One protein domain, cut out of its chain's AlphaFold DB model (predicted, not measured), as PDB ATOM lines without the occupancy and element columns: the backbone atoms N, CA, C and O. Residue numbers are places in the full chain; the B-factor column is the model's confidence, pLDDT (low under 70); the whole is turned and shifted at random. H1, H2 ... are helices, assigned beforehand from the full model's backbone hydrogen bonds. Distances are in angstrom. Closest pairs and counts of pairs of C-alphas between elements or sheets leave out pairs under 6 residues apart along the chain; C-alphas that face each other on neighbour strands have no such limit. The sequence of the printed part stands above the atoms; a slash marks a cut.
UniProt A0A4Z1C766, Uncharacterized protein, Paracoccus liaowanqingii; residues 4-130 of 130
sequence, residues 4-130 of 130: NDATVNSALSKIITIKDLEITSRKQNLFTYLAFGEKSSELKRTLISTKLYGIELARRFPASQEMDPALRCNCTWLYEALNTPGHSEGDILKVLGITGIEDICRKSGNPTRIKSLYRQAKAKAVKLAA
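This is residues 4 to 130 of the 130 residues of an uncharacterized protein of Paracoccus liaowanqingii (UniProt A0A4Z1C766). Two helices, H2 and H5, cross as an X in the core. H1, H3 and H4 cluster on one side of H2; on the other, H7 packs on H2, while H8 leads outward from H5 with H6 packed on it. The printed part has 127 residues with eight named helices, H1 to H8 in chain order, and no named strand: all helix. It is compact, with a radius of gyration of the C-alphas of 15.1 A and spans of 47 by 37 by 21 A.

H2, residues 23 to 46, is longest at 34.6 A, beginning at C-alpha 23 (33.155, -30.762, -18.430). H5 is residues 69 to 83, 21.7 A. H1, 4 to 16, spans 19.1 A; H3, 50 to 60, 15.2 A; H4 is 62 to 66. H6 is 92 to 96, H7 is 101 to 107, and H8, 111 to 128, spans 25.8 A to C-alpha 128 (2.280, -34.211, -10.294).

H2 is the hub, touching four helices. It touches H5 about perpendicular, 87 degrees, with C-alphas of Gly 37 and Thr 76 closest, 3.7 A. Residues 29 to 36 of H2 touch H1, closest C-alphas Ile 15 and Asn 29, 6.5 A; residues 40 to 44 touch H3, Lys 44 and Tyr 53, 6.4 A; residues 23 to 30 touch H7, Lys 27 and Cys 105, 5.3 A. H4 touches H1, C-alphas of Ala 63 and Ser 13 closest, 5.6 A. H8 touches H5 at a steep tilt of 64 degrees, Pro 111 and Asn 74 closest at 5.4 A between C-alphas, and touches H6, Tyr 118 and Leu 96, 6.2 A. Every O i to N i+4 pair is within hydrogen-bond range in H1, H2, H3, H5, H6 and H8; H7 has 2 of 3, H4 0 of 1 but 2 of 2 O i to N i+3 pairs.

The farthest C-alphas, Ala 6 and Ala 130, are 48.8 A apart. The printed part has no cut, and no link is long. pLDDT is under 70 at residues 16 to 24 and 128 to 130.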
ATOM      1  N   ASN A   4      35.340 -43.013 -41.125       79.62
ATOM      2  CA  ASN A   4      34.495 -42.524 -40.041       79.62
ATOM      3  C   ASN A   4      34.333 -43.570 -38.917       79.62
ATOM      4  O   ASN A   4      34.477 -43.239 -37.741       79.62
ATOM      5  N   ASP A   5      34.151 -44.853 -39.261       84.19
ATOM      6  CA  ASP A   5      34.030 -45.932 -38.264       84.19
ATOM      7  C   ASP A   5      35.307 -46.078 -37.422       84.19
ATOM      8  O   ASP A   5      35.244 -46.254 -36.205       84.19
ATOM      9  N   ALA A   6      36.476 -45.960 -38.062       82.00
ATOM     10  CA  ALA A   6      37.769 -46.027 -37.384       82.00
ATOM     11  C   ALA A   6      37.944 -44.894 -36.357       82.00
ATOM     12  O   ALA A   6      38.437 -45.130 -35.251       82.00
ATOM     13  N   THR A   7      37.486 -43.686 -36.698       85.75
ATOM     14  CA  THR A   7      37.522 -42.515 -35.811       85.75
ATOM     15  C   THR A   7      36.644 -42.727 -34.578       85.75
ATOM     16  O   THR A   7      37.113 -42.541 -33.452       85.75
ATOM     17  N   VAL A   8      35.401 -43.186 -34.771       83.00
ATOM     18  CA  VAL A   8      34.478 -43.491 -33.664       83.00
ATOM     19  C   VAL A   8      35.047 -44.596 -32.774       83.00
ATOM     20  O   VAL A   8      35.058 -44.456 -31.553       83.00
ATOM     21  N   ASN A   9      35.583 -45.669 -33.366       84.56
ATOM     22  CA  ASN A   9      36.155 -46.777 -32.606       84.56
ATOM     23  C   ASN A   9      37.373 -46.347 -31.768       84.56
ATOM     24  O   ASN A   9      37.464 -46.701 -30.596       84.56
ATOM     25  N   SER A  10      38.273 -45.534 -32.333       82.69
ATOM     26  CA  SER A  10      39.414 -44.980 -31.592       82.69
ATOM     27  C   SER A  10      38.969 -44.096 -30.422       82.69
ATOM     28  O   SER A  10      39.535 -44.172 -29.331       82.69
ATOM     29  N   ALA A  11      37.936 -43.272 -30.626       83.25
ATOM     30  CA  ALA A  11      37.388 -42.420 -29.577       83.25
ATOM     31  C   ALA A  11      36.737 -43.239 -28.446       83.25
ATOM     32  O   ALA A  11      36.964 -42.931 -27.278       83.25
ATOM     33  N   LEU A  12      36.006 -44.315 -28.765       82.38
ATOM     34  CA  LEU A  12      35.421 -45.214 -27.760       82.38
ATOM     35  C   LEU A  12      36.485 -45.833 -26.847       82.38
ATOM     36  O   LEU A  12      36.343 -45.769 -25.626       82.38
ATOM     37  N   SER A  13      37.578 -46.354 -27.416       80.44
ATOM     38  CA  SER A  13      38.680 -46.929 -26.632       80.44
ATOM     39  C   SER A  13      39.278 -45.934 -25.629       80.44
ATOM     40  O   SER A  13      39.607 -46.313 -24.507       80.44
ATOM     41  N   LYS A  14      39.381 -44.648 -26.001       81.31
ATOM     42  CA  LYS A  14      39.899 -43.589 -25.113       81.31
ATOM     43  C   LYS A  14      38.953 -43.268 -23.958       81.31
ATOM     44  O   LYS A  14      39.403 -42.918 -22.874       81.31
ATOM     45  N   ILE A  15      37.645 -43.364 -24.181       77.81
ATOM     46  CA  ILE A  15      36.640 -43.050 -23.159       77.81
ATOM     47  C   ILE A  15      36.617 -44.105 -22.058       77.81
ATOM     48  O   ILE A  15      36.472 -43.765 -20.885       77.81
ATOM     49  N   ILE A  16      36.775 -45.375 -22.433       69.31
ATOM     50  CA  ILE A  16      36.721 -46.520 -21.514       69.31
ATOM     51  C   ILE A  16      37.827 -46.446 -20.447       69.31
ATOM     52  O   ILE A  16      37.655 -46.941 -19.336       69.31
ATOM     53  N   THR A  17      38.943 -45.779 -20.745       63.09
ATOM     54  CA  THR A  17      40.123 -45.726 -19.873       63.09
ATOM     55  C   THR A  17      40.079 -44.641 -18.788       63.09
ATOM     56  O   THR A  17      40.923 -44.669 -17.894       63.09
ATOM     57  N   ILE A  18      39.128 -43.695 -18.811       60.62
ATOM     58  CA  ILE A  18      39.175 -42.510 -17.933       60.62
ATOM     59  C   ILE A  18      38.101 -42.561 -16.830       60.62
ATOM     60  O   ILE A  18      36.910 -42.663 -17.117       60.62
ATOM     61  N   LYS A  19      38.524 -42.458 -15.556       53.53
ATOM     62  CA  LYS A  19      37.656 -42.586 -14.363       53.53
ATOM     63  C   LYS A  19      36.991 -41.288 -13.885       53.53
ATOM     64  O   LYS A  19      35.882 -41.369 -13.373       53.53
ATOM     65  N   ASP A  20      37.596 -40.119 -14.104       55.50
ATOM     66  CA  ASP A  20      37.032 -38.814 -13.730       55.50
ATOM     67  C   ASP A  20      37.274 -37.784 -14.830       55.50
ATOM     68  O   ASP A  20      38.367 -37.693 -15.386       55.50
ATOM     69  N   LEU A  21      36.231 -37.028 -15.187       59.38
ATOM     70  CA  LEU A  21      36.244 -36.177 -16.376       59.38
ATOM     71  C   LEU A  21      35.733 -34.768 -16.092       59.38
ATOM     72  O   LEU A  21      34.609 -34.581 -15.601       59.38
ATOM     73  N   GLU A  22      36.544 -33.790 -16.492       62.75
ATOM     74  CA  GLU A  22      36.175 -32.381 -16.633       62.75
ATOM     75  C   GLU A  22      35.022 -32.197 -17.637       62.75
ATOM     76  O   GLU A  22      34.746 -33.063 -18.470       62.75
ATOM     77  N   ILE A  23      34.326 -31.055 -17.579       59.88
ATOM     78  CA  ILE A  23      33.155 -30.762 -18.430       59.88
ATOM     79  C   ILE A  23      33.492 -30.883 -19.925       59.88
ATOM     80  O   ILE A  23      32.703 -31.455 -20.681       59.88
ATOM     81  N   THR A  24      34.665 -30.404 -20.347       60.34
ATOM     82  CA  THR A  24      35.148 -30.511 -21.733       60.34
ATOM     83  C   THR A  24      35.222 -31.970 -22.178       60.34
ATOM     84  O   THR A  24      34.688 -32.334 -23.228       60.34
ATOM     85  N   SER A  25      35.769 -32.837 -21.330       73.25
ATOM     86  CA  SER A  25      35.869 -34.263 -21.618       73.25
ATOM     87  C   SER A  25      34.507 -34.966 -21.551       73.25
ATOM     88  O   SER A  25      34.230 -35.848 -22.356       73.25
ATOM     89  N   ARG A  26      33.579 -34.530 -20.684       73.19
ATOM     90  CA  ARG A  26      32.183 -35.025 -20.694       73.19
ATOM     91  C   ARG A  26      31.461 -34.693 -21.995       73.19
ATOM     92  O   ARG A  26      30.715 -35.534 -22.495       73.19
ATOM     93  N   LYS A  27      31.685 -33.494 -22.541       75.88
ATOM     94  CA  LYS A  27      31.126 -33.069 -23.829       75.88
ATOM     95  C   LYS A  27      31.665 -33.937 -24.963       75.88
ATOM     96  O   LYS A  27      30.886 -34.477 -25.744       75.88
ATOM     97  N   GLN A  28      32.979 -34.143 -25.007       77.31
ATOM     98  CA  GLN A  28      33.611 -34.997 -26.014       77.31
ATOM     99  C   GLN A  28      33.143 -36.457 -25.920       77.31
ATOM    100  O   GLN A  28      32.864 -37.094 -26.941       77.31
ATOM    101  N   ASN A  29      32.959 -36.961 -24.700       83.06
ATOM    102  CA  ASN A  29      32.401 -38.288 -24.480       83.06
ATOM    103  C   ASN A  29      30.965 -38.402 -24.975       83.06
ATOM    104  O   ASN A  29      30.641 -39.369 -25.660       83.06
ATOM    105  N   LEU A  30      30.116 -37.417 -24.666       86.75
ATOM    106  CA  LEU A  30      28.727 -37.430 -25.108       86.75
ATOM    107  C   LEU A  30      28.636 -37.481 -26.633       86.75
ATOM    108  O   LEU A  30      27.906 -38.313 -27.161       86.75
ATOM    109  N   PHE A  31      29.404 -36.650 -27.342       88.75
ATOM    110  CA  PHE A  31      29.415 -36.677 -28.807       88.75
ATOM    111  C   PHE A  31      29.916 -38.002 -29.370       88.75
ATOM    112  O   PHE A  31      29.356 -38.496 -30.342       88.75
ATOM    113  N   THR A  32      30.910 -38.620 -28.735       89.75
ATOM    114  CA  THR A  32      31.375 -39.950 -29.145       89.75
ATOM    115  C   THR A  32      30.287 -41.005 -28.944       89.75
ATOM    116  O   THR A  32      30.045 -41.822 -29.833       89.75
ATOM    117  N   TYR A  33      29.578 -40.968 -27.814       93.12
ATOM    118  CA  TYR A  33      28.441 -41.855 -27.571       93.12
ATOM    119  C   TYR A  33      27.289 -41.612 -28.548       93.12
ATOM    120  O   TYR A  33      26.673 -42.576 -28.996       93.12
ATOM    121  N   LEU A  34      27.008 -40.357 -28.911       93.75
ATOM    122  CA  LEU A  34      25.994 -40.015 -29.912       93.75
ATOM    123  C   LEU A  34      26.388 -40.509 -31.306       93.75
ATOM    124  O   LEU A  34      25.554 -41.112 -31.971       93.75
ATOM    125  N   ALA A  35      27.648 -40.342 -31.711       93.75
ATOM    126  CA  ALA A  35      28.159 -40.856 -32.982       93.75
ATOM    127  C   ALA A  35      28.101 -42.392 -33.040       93.75
ATOM    128  O   ALA A  35      27.683 -42.977 -34.039       93.75
ATOM    129  N   PHE A  36      28.451 -43.076 -31.945       95.25
ATOM    130  CA  PHE A  36      28.262 -44.524 -31.852       95.25
ATOM    131  C   PHE A  36      26.774 -44.916 -31.877       95.25
ATOM    132  O   PHE A  36      26.399 -45.908 -32.508       95.25
ATOM    133  N   GLY A  37      25.919 -44.138 -31.209       96.06
ATOM    134  CA  GLY A  37      24.469 -44.313 -31.198       96.06
ATOM    135  C   GLY A  37      23.854 -44.203 -32.591       96.06
ATOM    136  O   GLY A  37      23.072 -45.075 -32.967       96.06
ATOM    137  N   GLU A  38      24.278 -43.208 -33.370       96.25
ATOM    138  CA  GLU A  38      23.915 -43.014 -34.774       96.25
ATOM    139  C   GLU A  38      24.238 -44.252 -35.606       96.25
ATOM    140  O   GLU A  38      23.344 -44.867 -36.189       96.25
ATOM    141  N   LYS A  39      25.509 -44.674 -35.599       95.38
ATOM    142  CA  LYS A  39      25.960 -45.830 -36.385       95.38
ATOM    143  C   LYS A  39      25.276 -47.120 -35.954       95.38
ATOM    144  O   LYS A  39      24.935 -47.956 -36.788       95.38
ATOM    145  N   SER A  40      25.012 -47.268 -34.659       94.06
ATOM    146  CA  SER A  40      24.246 -48.395 -34.132       94.06
ATOM    147  C   SER A  40      22.787 -48.376 -34.593       94.06
ATOM    148  O   SER A  40      22.252 -49.434 -34.916       94.06
ATOM    149  N   SER A  41      22.146 -47.205 -34.640       95.00
ATOM    150  CA  SER A  41      20.768 -47.051 -35.126       95.00
ATOM    151  C   SER A  41      20.674 -47.315 -36.635       95.00
ATOM    152  O   SER A  41      19.800 -48.055 -37.089       95.00
ATOM    153  N   GLU A  42      21.618 -46.800 -37.429       93.94
ATOM    154  CA  GLU A  42      21.764 -47.134 -38.857       93.94
ATOM    155  C   GLU A  42      21.918 -48.650 -39.077       93.94
ATOM    156  O   GLU A  42      21.208 -49.243 -39.896       93.94
ATOM    157  N   LEU A  43      22.799 -49.305 -38.312       92.94
ATOM    158  CA  LEU A  43      22.997 -50.754 -38.387       92.94
ATOM    159  C   LEU A  43      21.733 -51.535 -38.014       92.94
ATOM    160  O   LEU A  43      21.408 -52.504 -38.690       92.94
ATOM    161  N   LYS A  44      20.992 -51.118 -36.981       91.25
ATOM    162  CA  LYS A  44      19.728 -51.775 -36.604       91.25
ATOM    163  C   LYS A  44      18.648 -51.634 -37.673       91.25
ATOM    164  O   LYS A  44      17.903 -52.578 -37.901       91.25
ATOM    165  N   ARG A  45      18.561 -50.474 -38.330       90.00
ATOM    166  CA  ARG A  45      17.589 -50.238 -39.412       90.00
ATOM    167  C   ARG A  45      17.898 -51.056 -40.664       90.00
ATOM    168  O   ARG A  45      16.981 -51.433 -41.383       90.00
ATOM    169  N   THR A  46      19.175 -51.329 -40.919       91.06
ATOM    170  CA  THR A  46      19.620 -52.094 -42.095       91.06
ATOM    171  C   THR A  46      19.655 -53.602 -41.849       91.06
ATOM    172  O   THR A  46      19.397 -54.378 -42.767       91.06
ATOM    173  N   LEU A  47      19.936 -54.042 -40.619       90.38
ATOM    174  CA  LEU A  47      20.038 -55.453 -40.247       90.38
ATOM    175  C   LEU A  47      18.868 -55.866 -39.350       90.38
ATOM    176  O   LEU A  47      18.923 -55.730 -38.131       90.38
ATOM    177  N   ILE A  48      17.836 -56.458 -39.959       79.69
ATOM    178  CA  ILE A  48      16.635 -56.943 -39.253       79.69
ATOM    179  C   ILE A  48      16.985 -58.048 -38.234       79.69
ATOM    180  O   ILE A  48      16.356 -58.168 -37.184       79.69
ATOM    181  N   SER A  49      18.013 -58.856 -38.511       92.69
ATOM    182  CA  SER A  49      18.461 -59.912 -37.598       92.69
ATOM    183  C   SER A  49      19.350 -59.360 -36.485       92.69
ATOM    184  O   SER A  49      20.458 -58.887 -36.742       92.69
ATOM    185  N   THR A  50      18.934 -59.550 -35.229       88.62
ATOM    186  CA  THR A  50      19.735 -59.209 -34.039       88.62
ATOM    187  C   THR A  50      21.093 -59.914 -34.022       88.62
ATOM    188  O   THR A  50      22.083 -59.339 -33.572       88.62
ATOM    189  N   LYS A  51      21.166 -61.144 -34.551       90.62
ATOM    190  CA  LYS A  51      22.423 -61.901 -34.648       90.62
ATOM    191  C   LYS A  51      23.386 -61.246 -35.636       90.62
ATOM    192  O   LYS A  51      24.545 -61.025 -35.294       90.62
ATOM    193  N   LEU A  52      22.907 -60.913 -36.837       92.00
ATOM    194  CA  LEU A  52      23.729 -60.234 -37.846       92.00
ATOM    195  C   LEU A  52      24.137 -58.836 -37.379       92.00
ATOM    196  O   LEU A  52      25.290 -58.456 -37.554       92.00
ATOM    197  N   TYR A  53      23.230 -58.118 -36.714       92.88
ATOM    198  CA  TYR A  53      23.530 -56.842 -36.072       92.88
ATOM    199  C   TYR A  53      24.695 -56.962 -35.083       92.88
ATOM    200  O   TYR A  53      25.646 -56.193 -35.178       92.88
ATOM    201  N   GLY A  54      24.660 -57.937 -34.169       91.00
ATOM    202  CA  GLY A  54      25.724 -58.127 -33.179       91.00
ATOM    203  C   GLY A  54      27.086 -58.427 -33.810       91.00
ATOM    204  O   GLY A  54      28.088 -57.828 -33.418       91.00
ATOM    205  N   ILE A  55      27.110 -59.299 -34.824       93.69
ATOM    206  CA  ILE A  55      28.330 -59.639 -35.575       93.69
ATOM    207  C   ILE A  55      28.892 -58.396 -36.271       93.69
ATOM    208  O   ILE A  55      30.079 -58.092 -36.146       93.69
ATOM    209  N   GLU A  56      28.044 -57.649 -36.975       94.19
ATOM    210  CA  GLU A  56      28.481 -56.483 -37.736       94.19
ATOM    211  C   GLU A  56      28.913 -55.327 -36.825       94.19
ATOM    212  O   GLU A  56      29.896 -54.643 -37.114       94.19
ATOM    213  N   LEU A  57      28.234 -55.145 -35.690       93.00
ATOM    214  CA  LEU A  57      28.604 -54.160 -34.679       93.00
ATOM    215  C   LEU A  57      29.989 -54.464 -34.093       93.00
ATOM    216  O   LEU A  57      30.820 -53.564 -34.011       93.00
ATOM    217  N   ALA A  58      30.262 -55.726 -33.739       93.50
ATOM    218  CA  ALA A  58      31.573 -56.149 -33.244       93.50
ATOM    219  C   ALA A  58      32.671 -55.988 -34.305       93.50
ATOM    220  O   ALA A  58      33.785 -55.578 -33.987       93.50
ATOM    221  N   ARG A  59      32.346 -56.255 -35.574       93.62
ATOM    222  CA  ARG A  59      33.279 -56.111 -36.693       93.62
ATOM    223  C   ARG A  59      33.629 -54.650 -36.993       93.62
ATOM    224  O   ARG A  59      34.779 -54.359 -37.309       93.62
ATOM    225  N   ARG A  60      32.650 -53.736 -36.949       92.00
ATOM    226  CA  ARG A  60      32.861 -52.306 -37.256       92.00
ATOM    227  C   ARG A  60      33.381 -51.507 -36.067       92.00
ATOM    228  O   ARG A  60      34.172 -50.589 -36.261       92.00
ATOM    229  N   PHE A  61      32.945 -51.861 -34.862       93.00
ATOM    230  CA  PHE A  61      33.250 -51.150 -33.623       93.00
ATOM    231  C   PHE A  61      33.723 -52.138 -32.547       93.00
ATOM    232  O   PHE A  61      33.010 -52.357 -31.562       93.00
ATOM    233  N   PRO A  62      34.902 -52.766 -32.702       92.31
ATOM    234  CA  PRO A  62      35.402 -53.747 -31.738       92.31
ATOM    235  C   PRO A  62      35.532 -53.181 -30.317       92.31
ATOM    236  O   PRO A  62      35.195 -53.880 -29.365       92.31
ATOM    237  N   ALA A  63      35.884 -51.898 -30.159       87.56
ATOM    238  CA  ALA A  63      35.967 -51.242 -28.848       87.56
ATOM    239  C   ALA A  63      34.618 -51.210 -28.111       87.56
ATOM    240  O   ALA A  63      34.566 -51.165 -26.886       87.56
ATOM    241  N   SER A  64      33.501 -51.286 -28.843       90.31
ATOM    242  CA  SER A  64      32.182 -51.376 -28.216       90.31
ATOM    243  C   SER A  64      31.993 -52.675 -27.424       90.31
ATOM    244  O   SER A  64      31.125 -52.729 -26.560       90.31
ATOM    245  N   GLN A  65      32.777 -53.727 -27.680       90.12
ATOM    246  CA  GLN A  65      32.663 -54.989 -26.941       90.12
ATOM    247  C   GLN A  65      33.181 -54.894 -25.503       90.12
ATOM    248  O   GLN A  65      32.767 -55.681 -24.661       90.12
ATOM    249  N   GLU A  66      34.013 -53.896 -25.215       87.69
ATOM    250  CA  GLU A  66      34.494 -53.584 -23.865       87.69
ATOM    251  C   GLU A  66      33.512 -52.689 -23.091       87.69
ATOM    252  O   GLU A  66      33.636 -52.508 -21.881       87.69
ATOM    253  N   MET A  67      32.513 -52.123 -23.774       87.00
ATOM    254  CA  MET A  67      31.472 -51.330 -23.133       87.00
ATOM    255  C   MET A  67      30.447 -52.232 -22.452       87.00
ATOM    256  O   MET A  67      30.001 -53.241 -23.006       87.00
ATOM    257  N   ASP A  68      29.961 -51.773 -21.299       87.50
ATOM    258  CA  ASP A  68      28.794 -52.368 -20.660       87.50
ATOM    259  C   ASP A  68      27.615 -52.484 -21.664       87.50
ATOM    260  O   ASP A  68      27.315 -51.522 -22.392       87.50
ATOM    261  N   PRO A  69      26.929 -53.643 -21.748       88.88
ATOM    262  CA  PRO A  69      25.813 -53.832 -22.671       88.88
ATOM    263  C   PRO A  69      24.707 -52.778 -22.532       88.88
ATOM    264  O   PRO A  69      24.187 -52.309 -23.550       88.88
ATOM    265  N   ALA A  70      24.372 -52.351 -21.310       89.88
ATOM    266  CA  ALA A  70      23.359 -51.323 -21.103       89.88
ATOM    267  C   ALA A  70      23.842 -49.963 -21.616       89.88
ATOM    268  O   ALA A  70      23.066 -49.249 -22.256       89.88
ATOM    269  N   LEU A  71      25.119 -49.621 -21.413       90.06
ATOM    270  CA  LEU A  71      25.708 -48.405 -21.978       90.06
ATOM    271  C   LEU A  71      25.606 -48.387 -23.509       90.06
ATOM    272  O   LEU A  71      25.156 -47.382 -24.063       90.06
ATOM    273  N   ARG A  72      25.930 -49.493 -24.196       91.69
ATOM    274  CA  ARG A  72      25.775 -49.595 -25.662       91.69
ATOM    275  C   ARG A  72      24.344 -49.337 -26.112       91.69
ATOM    276  O   ARG A  72      24.111 -48.485 -26.968       91.69
ATOM    277  N   CYS A  73      23.380 -50.035 -25.510       93.44
ATOM    278  CA  CYS A  73      21.965 -49.847 -25.824       93.44
ATOM    279  C   CYS A  73      21.510 -48.405 -25.563       93.44
ATOM    280  O   CYS A  73      20.720 -47.856 -26.331       93.44
ATOM    281  N   ASN A  74      22.021 -47.784 -24.500       95.44
ATOM    282  CA  ASN A  74      21.675 -46.417 -24.134       95.44
ATOM    283  C   ASN A  74      22.296 -45.372 -25.070       95.44
ATOM    284  O   ASN A  74      21.698 -44.317 -25.244       95.44
ATOM    285  N   CYS A  75      23.429 -45.654 -25.718       95.19
ATOM    286  CA  CYS A  75      23.968 -44.783 -26.768       95.19
ATOM    287  C   CYS A  75      23.001 -44.687 -27.954       95.19
ATOM    288  O   CYS A  75      22.652 -43.588 -28.376       95.19
ATOM    289  N   THR A  76      22.526 -45.837 -28.453       95.50
ATOM    290  CA  THR A  76      21.539 -45.884 -29.548       95.50
ATOM    291  C   THR A  76      20.251 -45.173 -29.158       95.50
ATOM    292  O   THR A  76      19.795 -44.291 -29.873       95.50
ATOM    293  N   TRP A  77      19.722 -45.504 -27.979       95.94
ATOM    294  CA  TRP A  77      18.521 -44.880 -27.434       95.94
ATOM    295  C   TRP A  77      18.635 -43.354 -27.353       95.94
ATOM    296  O   TRP A  77      17.712 -42.652 -27.747       95.94
ATOM    297  N   LEU A  78      19.758 -42.836 -26.845       95.31
ATOM    298  CA  LEU A  78      19.939 -41.398 -26.675       95.31
ATOM    299  C   LEU A  78      19.992 -40.683 -28.026       95.31
ATOM    300  O   LEU A  78      19.390 -39.624 -28.179       95.31
ATOM    301  N   TYR A  79      20.685 -41.269 -29.007       95.81
ATOM    302  CA  TYR A  79      20.688 -40.744 -30.367       95.81
ATOM    303  C   TYR A  79      19.271 -40.722 -30.958       95.81
ATOM    304  O   TYR A  79      18.849 -39.689 -31.475       95.81
ATOM    305  N   GLU A  80      18.527 -41.825 -30.844       95.88
ATOM    306  CA  GLU A  80      17.170 -41.943 -31.390       95.88
ATOM    307  C   GLU A  80      16.200 -40.968 -30.714       95.88
ATOM    308  O   GLU A  80      15.463 -40.269 -31.403       95.88
ATOM    309  N   ALA A  81      16.269 -40.828 -29.390       94.75
ATOM    310  CA  ALA A  81      15.474 -39.858 -28.641       94.75
ATOM    311  C   ALA A  81      15.737 -38.405 -29.069       94.75
ATOM    312  O   ALA A  81      14.820 -37.593 -29.052       94.75
ATOM    313  N   LEU A  82      16.964 -38.060 -29.461       92.94
ATOM    314  CA  LEU A  82      17.306 -36.691 -29.860       92.94
ATOM    315  C   LEU A  82      17.065 -36.408 -31.348       92.94
ATOM    316  O   LEU A  82      16.817 -35.260 -31.704       92.94
ATOM    317  N   ASN A  83      17.161 -37.423 -32.211       94.00
ATOM    318  CA  ASN A  83      17.259 -37.221 -33.661       94.00
ATOM    319  C   ASN A  83      16.181 -37.946 -34.477       94.00
ATOM    320  O   ASN A  83      16.085 -37.715 -35.680       94.00
ATOM    321  N   THR A  84      15.378 -38.832 -33.875       92.88
ATOM    322  CA  THR A  84      14.329 -39.574 -34.594       92.88
ATOM    323  C   THR A  84      12.954 -38.946 -34.345       92.88
ATOM    324  O   THR A  84      12.452 -39.001 -33.218       92.88
ATOM    325  N   PRO A  85      12.302 -38.372 -35.376       91.44
ATOM    326  CA  PRO A  85      10.952 -37.832 -35.247       91.44
ATOM    327  C   PRO A  85       9.962 -38.889 -34.750       91.44
ATOM    328  O   PRO A  85       9.969 -40.026 -35.218       91.44
ATOM    329  N   GLY A  86       9.106 -38.514 -33.799       90.12
ATOM    330  CA  GLY A  86       8.087 -39.412 -33.247       90.12
ATOM    331  C   GLY A  86       8.619 -40.506 -32.314       90.12
ATOM    332  O   GLY A  86       7.840 -41.356 -31.888       90.12
ATOM    333  N   HIS A  87       9.911 -40.498 -31.960       94.25
ATOM    334  CA  HIS A  87      10.431 -41.400 -30.935       94.25
ATOM    335  C   HIS A  87       9.669 -41.195 -29.613       94.25
ATOM    336  O   HIS A  87       9.420 -40.061 -29.197       94.25
ATOM    337  N   SER A  88       9.326 -42.284 -28.919       90.56
ATOM    338  CA  SER A  88       8.483 -42.260 -27.707       90.56
ATOM    339  C   SER A  88       9.064 -41.440 -26.550       90.56
ATOM    340  O   SER A  88       8.363 -41.078 -25.606       90.56
ATOM    341  N   GLU A  89      10.368 -41.188 -26.608       93.00
ATOM    342  CA  GLU A  89      11.126 -40.397 -25.638       93.00
ATOM    343  C   GLU A  89      11.772 -39.166 -26.299       93.00
ATOM    344  O   GLU A  89      12.781 -38.654 -25.827       93.00
ATOM    345  N   GLY A  90      11.187 -38.688 -27.406       91.38
ATOM    346  CA  GLY A  90      11.597 -37.466 -28.109       91.38
ATOM    347  C   GLY A  90      11.408 -36.178 -27.299       91.38
ATOM    348  O   GLY A  90      11.935 -35.125 -27.641       91.38
ATOM    349  N   ASP A  91      10.691 -36.262 -26.179       91.50
ATOM    350  CA  ASP A  91      10.488 -35.188 -25.210       91.50
ATOM    351  C   ASP A  91      11.644 -35.039 -24.203       91.50
ATOM    352  O   ASP A  91      11.543 -34.240 -23.271       91.50
ATOM    353  N   ILE A  92      12.746 -35.781 -24.374       91.38
ATOM    354  CA  ILE A  92      13.852 -35.866 -23.410       91.38
ATOM    355  C   ILE A  92      14.395 -34.502 -22.960       91.38
ATOM    356  O   ILE A  92      14.590 -34.299 -21.761       91.38
ATOM    357  N   LEU A  93      14.591 -33.549 -23.879       90.75
ATOM    358  CA  LEU A  93      15.089 -32.208 -23.538       90.75
ATOM    359  C   LEU A  93      14.088 -31.447 -22.657       90.75
ATOM    360  O   LEU A  93      14.455 -30.880 -21.627       90.75
ATOM    361  N   LYS A  94      12.799 -31.517 -23.013       90.81
ATOM    362  CA  LYS A  94      11.705 -30.894 -22.259       90.81
ATOM    363  C   LYS A  94      11.573 -31.505 -20.865       90.81
ATOM    364  O   LYS A  94      11.503 -30.771 -19.884       90.81
ATOM    365  N   VAL A  95      11.580 -32.835 -20.765       90.31
ATOM    366  CA  VAL A  95      11.459 -33.563 -19.489       90.31
ATOM    367  C   VAL A  95      12.640 -33.272 -18.562       90.31
ATOM    368  O   VAL A  95      12.460 -33.149 -17.351       90.31
ATOM    369  N   LEU A  96      13.848 -33.134 -19.111       89.06
ATOM    370  CA  LEU A  96      15.044 -32.803 -18.333       89.06
ATOM    371  C   LEU A  96      15.190 -31.302 -18.026       89.06
ATOM    372  O   LEU A  96      16.088 -30.940 -17.255       89.06
ATOM    373  N   GLY A  97      14.323 -30.452 -18.590       87.50
ATOM    374  CA  GLY A  97      14.345 -29.001 -18.409       87.50
ATOM    375  C   GLY A  97      15.602 -28.350 -18.982       87.50
ATOM    376  O   GLY A  97      16.219 -27.522 -18.317       87.50
ATOM    377  N   ILE A  98      16.029 -28.780 -20.170       87.50
ATOM    378  CA  ILE A  98      17.256 -28.325 -20.838       87.50
ATOM    379  C   ILE A  98      16.955 -27.873 -22.266       87.50
ATOM    380  O   ILE A  98      16.032 -28.382 -22.899       87.50
ATOM    381  N   THR A  99      17.730 -26.914 -22.775       83.81
ATOM    382  CA  THR A  99      17.461 -26.279 -24.078       83.81
ATOM    383  C   THR A  99      18.232 -26.922 -25.227       83.81
ATOM    384  O   THR A  99      17.821 -26.797 -26.377       83.81
ATOM    385  N   GLY A 100      19.313 -27.649 -24.930       81.88
ATOM    386  CA  GLY A 100      20.163 -28.268 -25.941       81.88
ATOM    387  C   GLY A 100      21.058 -29.386 -25.410       81.88
ATOM    388  O   GLY A 100      21.101 -29.687 -24.213       81.88
ATOM    389  N   ILE A 101      21.798 -30.010 -26.329       78.81
ATOM    390  CA  ILE A 101      22.715 -31.125 -26.041       78.81
ATOM    391  C   ILE A 101      23.896 -30.656 -25.174       78.81
ATOM    392  O   ILE A 101      24.401 -31.407 -24.334       78.81
ATOM    393  N   GLU A 102      24.310 -29.397 -25.301       79.50
ATOM    394  CA  GLU A 102      25.348 -28.797 -24.460       79.50
ATOM    395  C   GLU A 102      24.962 -28.812 -22.974       79.50
ATOM    396  O   GLU A 102      25.810 -29.069 -22.115       79.50
ATOM    397  N   ASP A 103      23.682 -28.608 -22.662       78.31
ATOM    398  CA  ASP A 103      23.179 -28.631 -21.289       78.31
ATOM    399  C   ASP A 103      23.040 -30.052 -20.736       78.31
ATOM    400  O   ASP A 103      23.205 -30.262 -19.528       78.31
ATOM    401  N   ILE A 104      22.833 -31.052 -21.605       79.31
ATOM    402  CA  ILE A 104      22.931 -32.466 -21.211       79.31
ATOM    403  C   ILE A 104      24.312 -32.722 -20.608       79.31
ATOM    404  O   ILE A 104      24.401 -33.268 -19.508       79.31
ATOM    405  N   CYS A 105      25.379 -32.262 -21.274       71.50
ATOM    406  CA  CYS A 105      26.765 -32.486 -20.848       71.50
ATOM    407  C   CYS A 105      27.050 -31.938 -19.442       71.50
ATOM    408  O   CYS A 105      27.829 -32.533 -18.689       71.50
ATOM    409  N   ARG A 106      26.405 -30.819 -19.074       73.38
ATOM    410  CA  ARG A 106      26.519 -30.210 -17.738       73.38
ATOM    411  C   ARG A 106      25.939 -31.118 -16.652       73.38
ATOM    412  O   ARG A 106      26.509 -31.202 -15.566       73.38
ATOM    413  N   LYS A 107      24.852 -31.842 -16.950       70.50
ATOM    414  CA  LYS A 107      24.247 -32.829 -16.037       70.50
ATOM    415  C   LYS A 107      24.980 -34.176 -16.070       70.50
ATOM    416  O   LYS A 107      25.211 -34.772 -15.015       70.50
ATOM    417  N   SER A 108      25.325 -34.682 -17.255       77.31
ATOM    418  CA  SER A 108      26.104 -35.909 -17.451       77.31
ATOM    419  C   SER A 108      26.575 -36.083 -18.901       77.31
ATOM    420  O   SER A 108      25.813 -35.863 -19.832       77.31
ATOM    421  N   GLY A 109      27.800 -36.585 -19.095       79.31
ATOM    422  CA  GLY A 109      28.279 -37.076 -20.397       79.31
ATOM    423  C   GLY A 109      28.031 -38.573 -20.642       79.31
ATOM    424  O   GLY A 109      28.557 -39.119 -21.604       79.31
ATOM    425  N   ASN A 110      27.297 -39.265 -19.757       86.06
ATOM    426  CA  ASN A 110      27.092 -40.716 -19.816       86.06
ATOM    427  C   ASN A 110      25.619 -41.064 -20.151       86.06
ATOM    428  O   ASN A 110      24.731 -40.747 -19.349       86.06
ATOM    429  N   PRO A 111      25.343 -41.766 -21.270       90.38
ATOM    430  CA  PRO A 111      23.992 -42.146 -21.696       90.38
ATOM    431  C   PRO A 111      23.163 -42.898 -20.651       90.38
ATOM    432  O   PRO A 111      21.970 -42.635 -20.504       90.38
ATOM    433  N   THR A 112      23.773 -43.797 -19.878       91.31
ATOM    434  CA  THR A 112      23.066 -44.553 -18.831       91.31
ATOM    435  C   THR A 112      22.576 -43.635 -17.715       91.31
ATOM    436  O   THR A 112      21.435 -43.755 -17.260       91.31
ATOM    437  N   ARG A 113      23.396 -42.658 -17.309       89.69
ATOM    438  CA  ARG A 113      22.990 -41.657 -16.313       89.69
ATOM    439  C   ARG A 113      21.906 -40.732 -16.861       89.69
ATOM    440  O   ARG A 113      20.948 -40.457 -16.144       89.69
ATOM    441  N   ILE A 114      22.010 -40.308 -18.120       90.69
ATOM    442  CA  ILE A 114      20.984 -39.487 -18.785       90.69
ATOM    443  C   ILE A 114      19.636 -40.218 -18.807       90.69
ATOM    444  O   ILE A 114      18.621 -39.646 -18.412       90.69
ATOM    445  N   LYS A 115      19.624 -41.506 -19.169       93.00
ATOM    446  CA  LYS A 115      18.406 -42.328 -19.164       93.00
ATOM    447  C   LYS A 115      17.790 -42.475 -17.777       93.00
ATOM    448  O   LYS A 115      16.571 -42.408 -17.630       93.00
ATOM    449  N   SER A 116      18.623 -42.653 -16.752       91.94
ATOM    450  CA  SER A 116      18.160 -42.696 -15.362       91.94
ATOM    451  C   SER A 116      17.499 -41.376 -14.946       91.94
ATOM    452  O   SER A 116      16.379 -41.387 -14.436       91.94
ATOM    453  N   LEU A 117      18.137 -40.237 -15.245       91.38
ATOM    454  CA  LEU A 117      17.586 -38.905 -14.971       91.38
ATOM    455  C   LEU A 117      16.252 -38.677 -15.691       91.38
ATOM    456  O   LEU A 117      15.307 -38.185 -15.076       91.38
ATOM    457  N   TYR A 118      16.155 -39.080 -16.960       93.31
ATOM    458  CA  TYR A 118      14.920 -38.982 -17.736       93.31
ATOM    459  C   TYR A 118      13.781 -39.771 -17.083       93.31
ATOM    460  O   TYR A 118      12.708 -39.221 -16.843       93.31
ATOM    461  N   ARG A 119      14.023 -41.037 -16.721       93.38
ATOM    462  CA  ARG A 119      13.017 -41.890 -16.067       93.38
ATOM    463  C   ARG A 119      12.533 -41.303 -14.745       93.38
ATOM    464  O   ARG A 119      11.332 -41.305 -14.484       93.38
ATOM    465  N   GLN A 120      13.448 -40.776 -13.931       92.69
ATOM    466  CA  GLN A 120      13.106 -40.132 -12.660       92.69
ATOM    467  C   GLN A 120      12.260 -38.870 -12.873       92.69
ATOM    468  O   GLN A 120      11.231 -38.699 -12.217       92.69
ATOM    469  N   ALA A 121      12.658 -38.012 -13.813       90.75
ATOM    470  CA  ALA A 121      11.933 -36.787 -14.137       90.75
ATOM    471  C   ALA A 121      10.537 -37.086 -14.706       90.75
ATOM    472  O   ALA A 121       9.554 -36.494 -14.260       90.75
ATOM    473  N   LYS A 122      10.427 -38.066 -15.611       91.19
ATOM    474  CA  LYS A 122       9.149 -38.497 -16.190       91.19
ATOM    475  C   LYS A 122       8.213 -39.073 -15.130       91.19
ATOM    476  O   LYS A 122       7.054 -38.679 -15.065       91.19
ATOM    477  N   ALA A 123       8.720 -39.932 -14.243       90.06
ATOM    478  CA  ALA A 123       7.932 -40.468 -13.133       90.06
ATOM    479  C   ALA A 123       7.433 -39.362 -12.187       90.06
ATOM    480  O   ALA A 123       6.297 -39.416 -11.718       90.06
ATOM    481  N   LYS A 124       8.256 -38.337 -11.926       87.69
ATOM    482  CA  LYS A 124       7.859 -37.179 -11.115       87.69
ATOM    483  C   LYS A 124       6.788 -36.329 -11.804       87.69
ATOM    484  O   LYS A 124       5.849 -35.910 -11.138       87.69
ATOM    485  N   ALA A 125       6.906 -36.103 -13.112       82.44
ATOM    486  CA  ALA A 125       5.918 -35.353 -13.884       82.44
ATOM    487  C   ALA A 125       4.546 -36.047 -13.896       82.44
ATOM    488  O   ALA A 125       3.535 -35.385 -13.697       82.44
ATOM    489  N   VAL A 126       4.516 -37.377 -14.040       79.81
ATOM    490  CA  VAL A 126       3.273 -38.164 -13.971       79.81
ATOM    491  C   VAL A 126       2.626 -38.062 -12.587       79.81
ATOM    492  O   VAL A 126       1.425 -37.847 -12.501       79.81
ATOM    493  N   LYS A 127       3.412 -38.149 -11.506       74.00
ATOM    494  CA  LYS A 127       2.898 -38.012 -10.130       74.00
ATOM    495  C   LYS A 127       2.325 -36.630  -9.808       74.00
ATOM    496  O   LYS A 127       1.519 -36.532  -8.901       74.00
ATOM    497  N   LEU A 128       2.789 -35.577 -10.479       67.12
ATOM    498  CA  LEU A 128       2.280 -34.211 -10.294       67.12
ATOM    499  C   LEU A 128       1.022 -33.928 -11.126       67.12
ATOM    500  O   LEU A 128       0.345 -32.939 -10.872       67.12
ATOM    501  N   ALA A 129       0.752 -34.752 -12.139       61.03
ATOM    502  CA  ALA A 129      -0.399 -34.625 -13.030       61.03
ATOM    503  C   ALA A 129      -1.570 -35.554 -12.651       61.03
ATOM    504  O   ALA A 129      -2.600 -35.513 -13.321       61.03
ATOM    505  N   ALA A 130      -1.387 -36.396 -11.629       56.97
ATOM    506  CA  ALA A 130      -2.382 -37.304 -11.060       56.97
ATOM    507  C   ALA A 130      -2.899 -36.746  -9.731       56.97
ATOM    508  O   ALA A 130      -4.107 -36.923  -9.467       56.97
TER     509      ALA A 130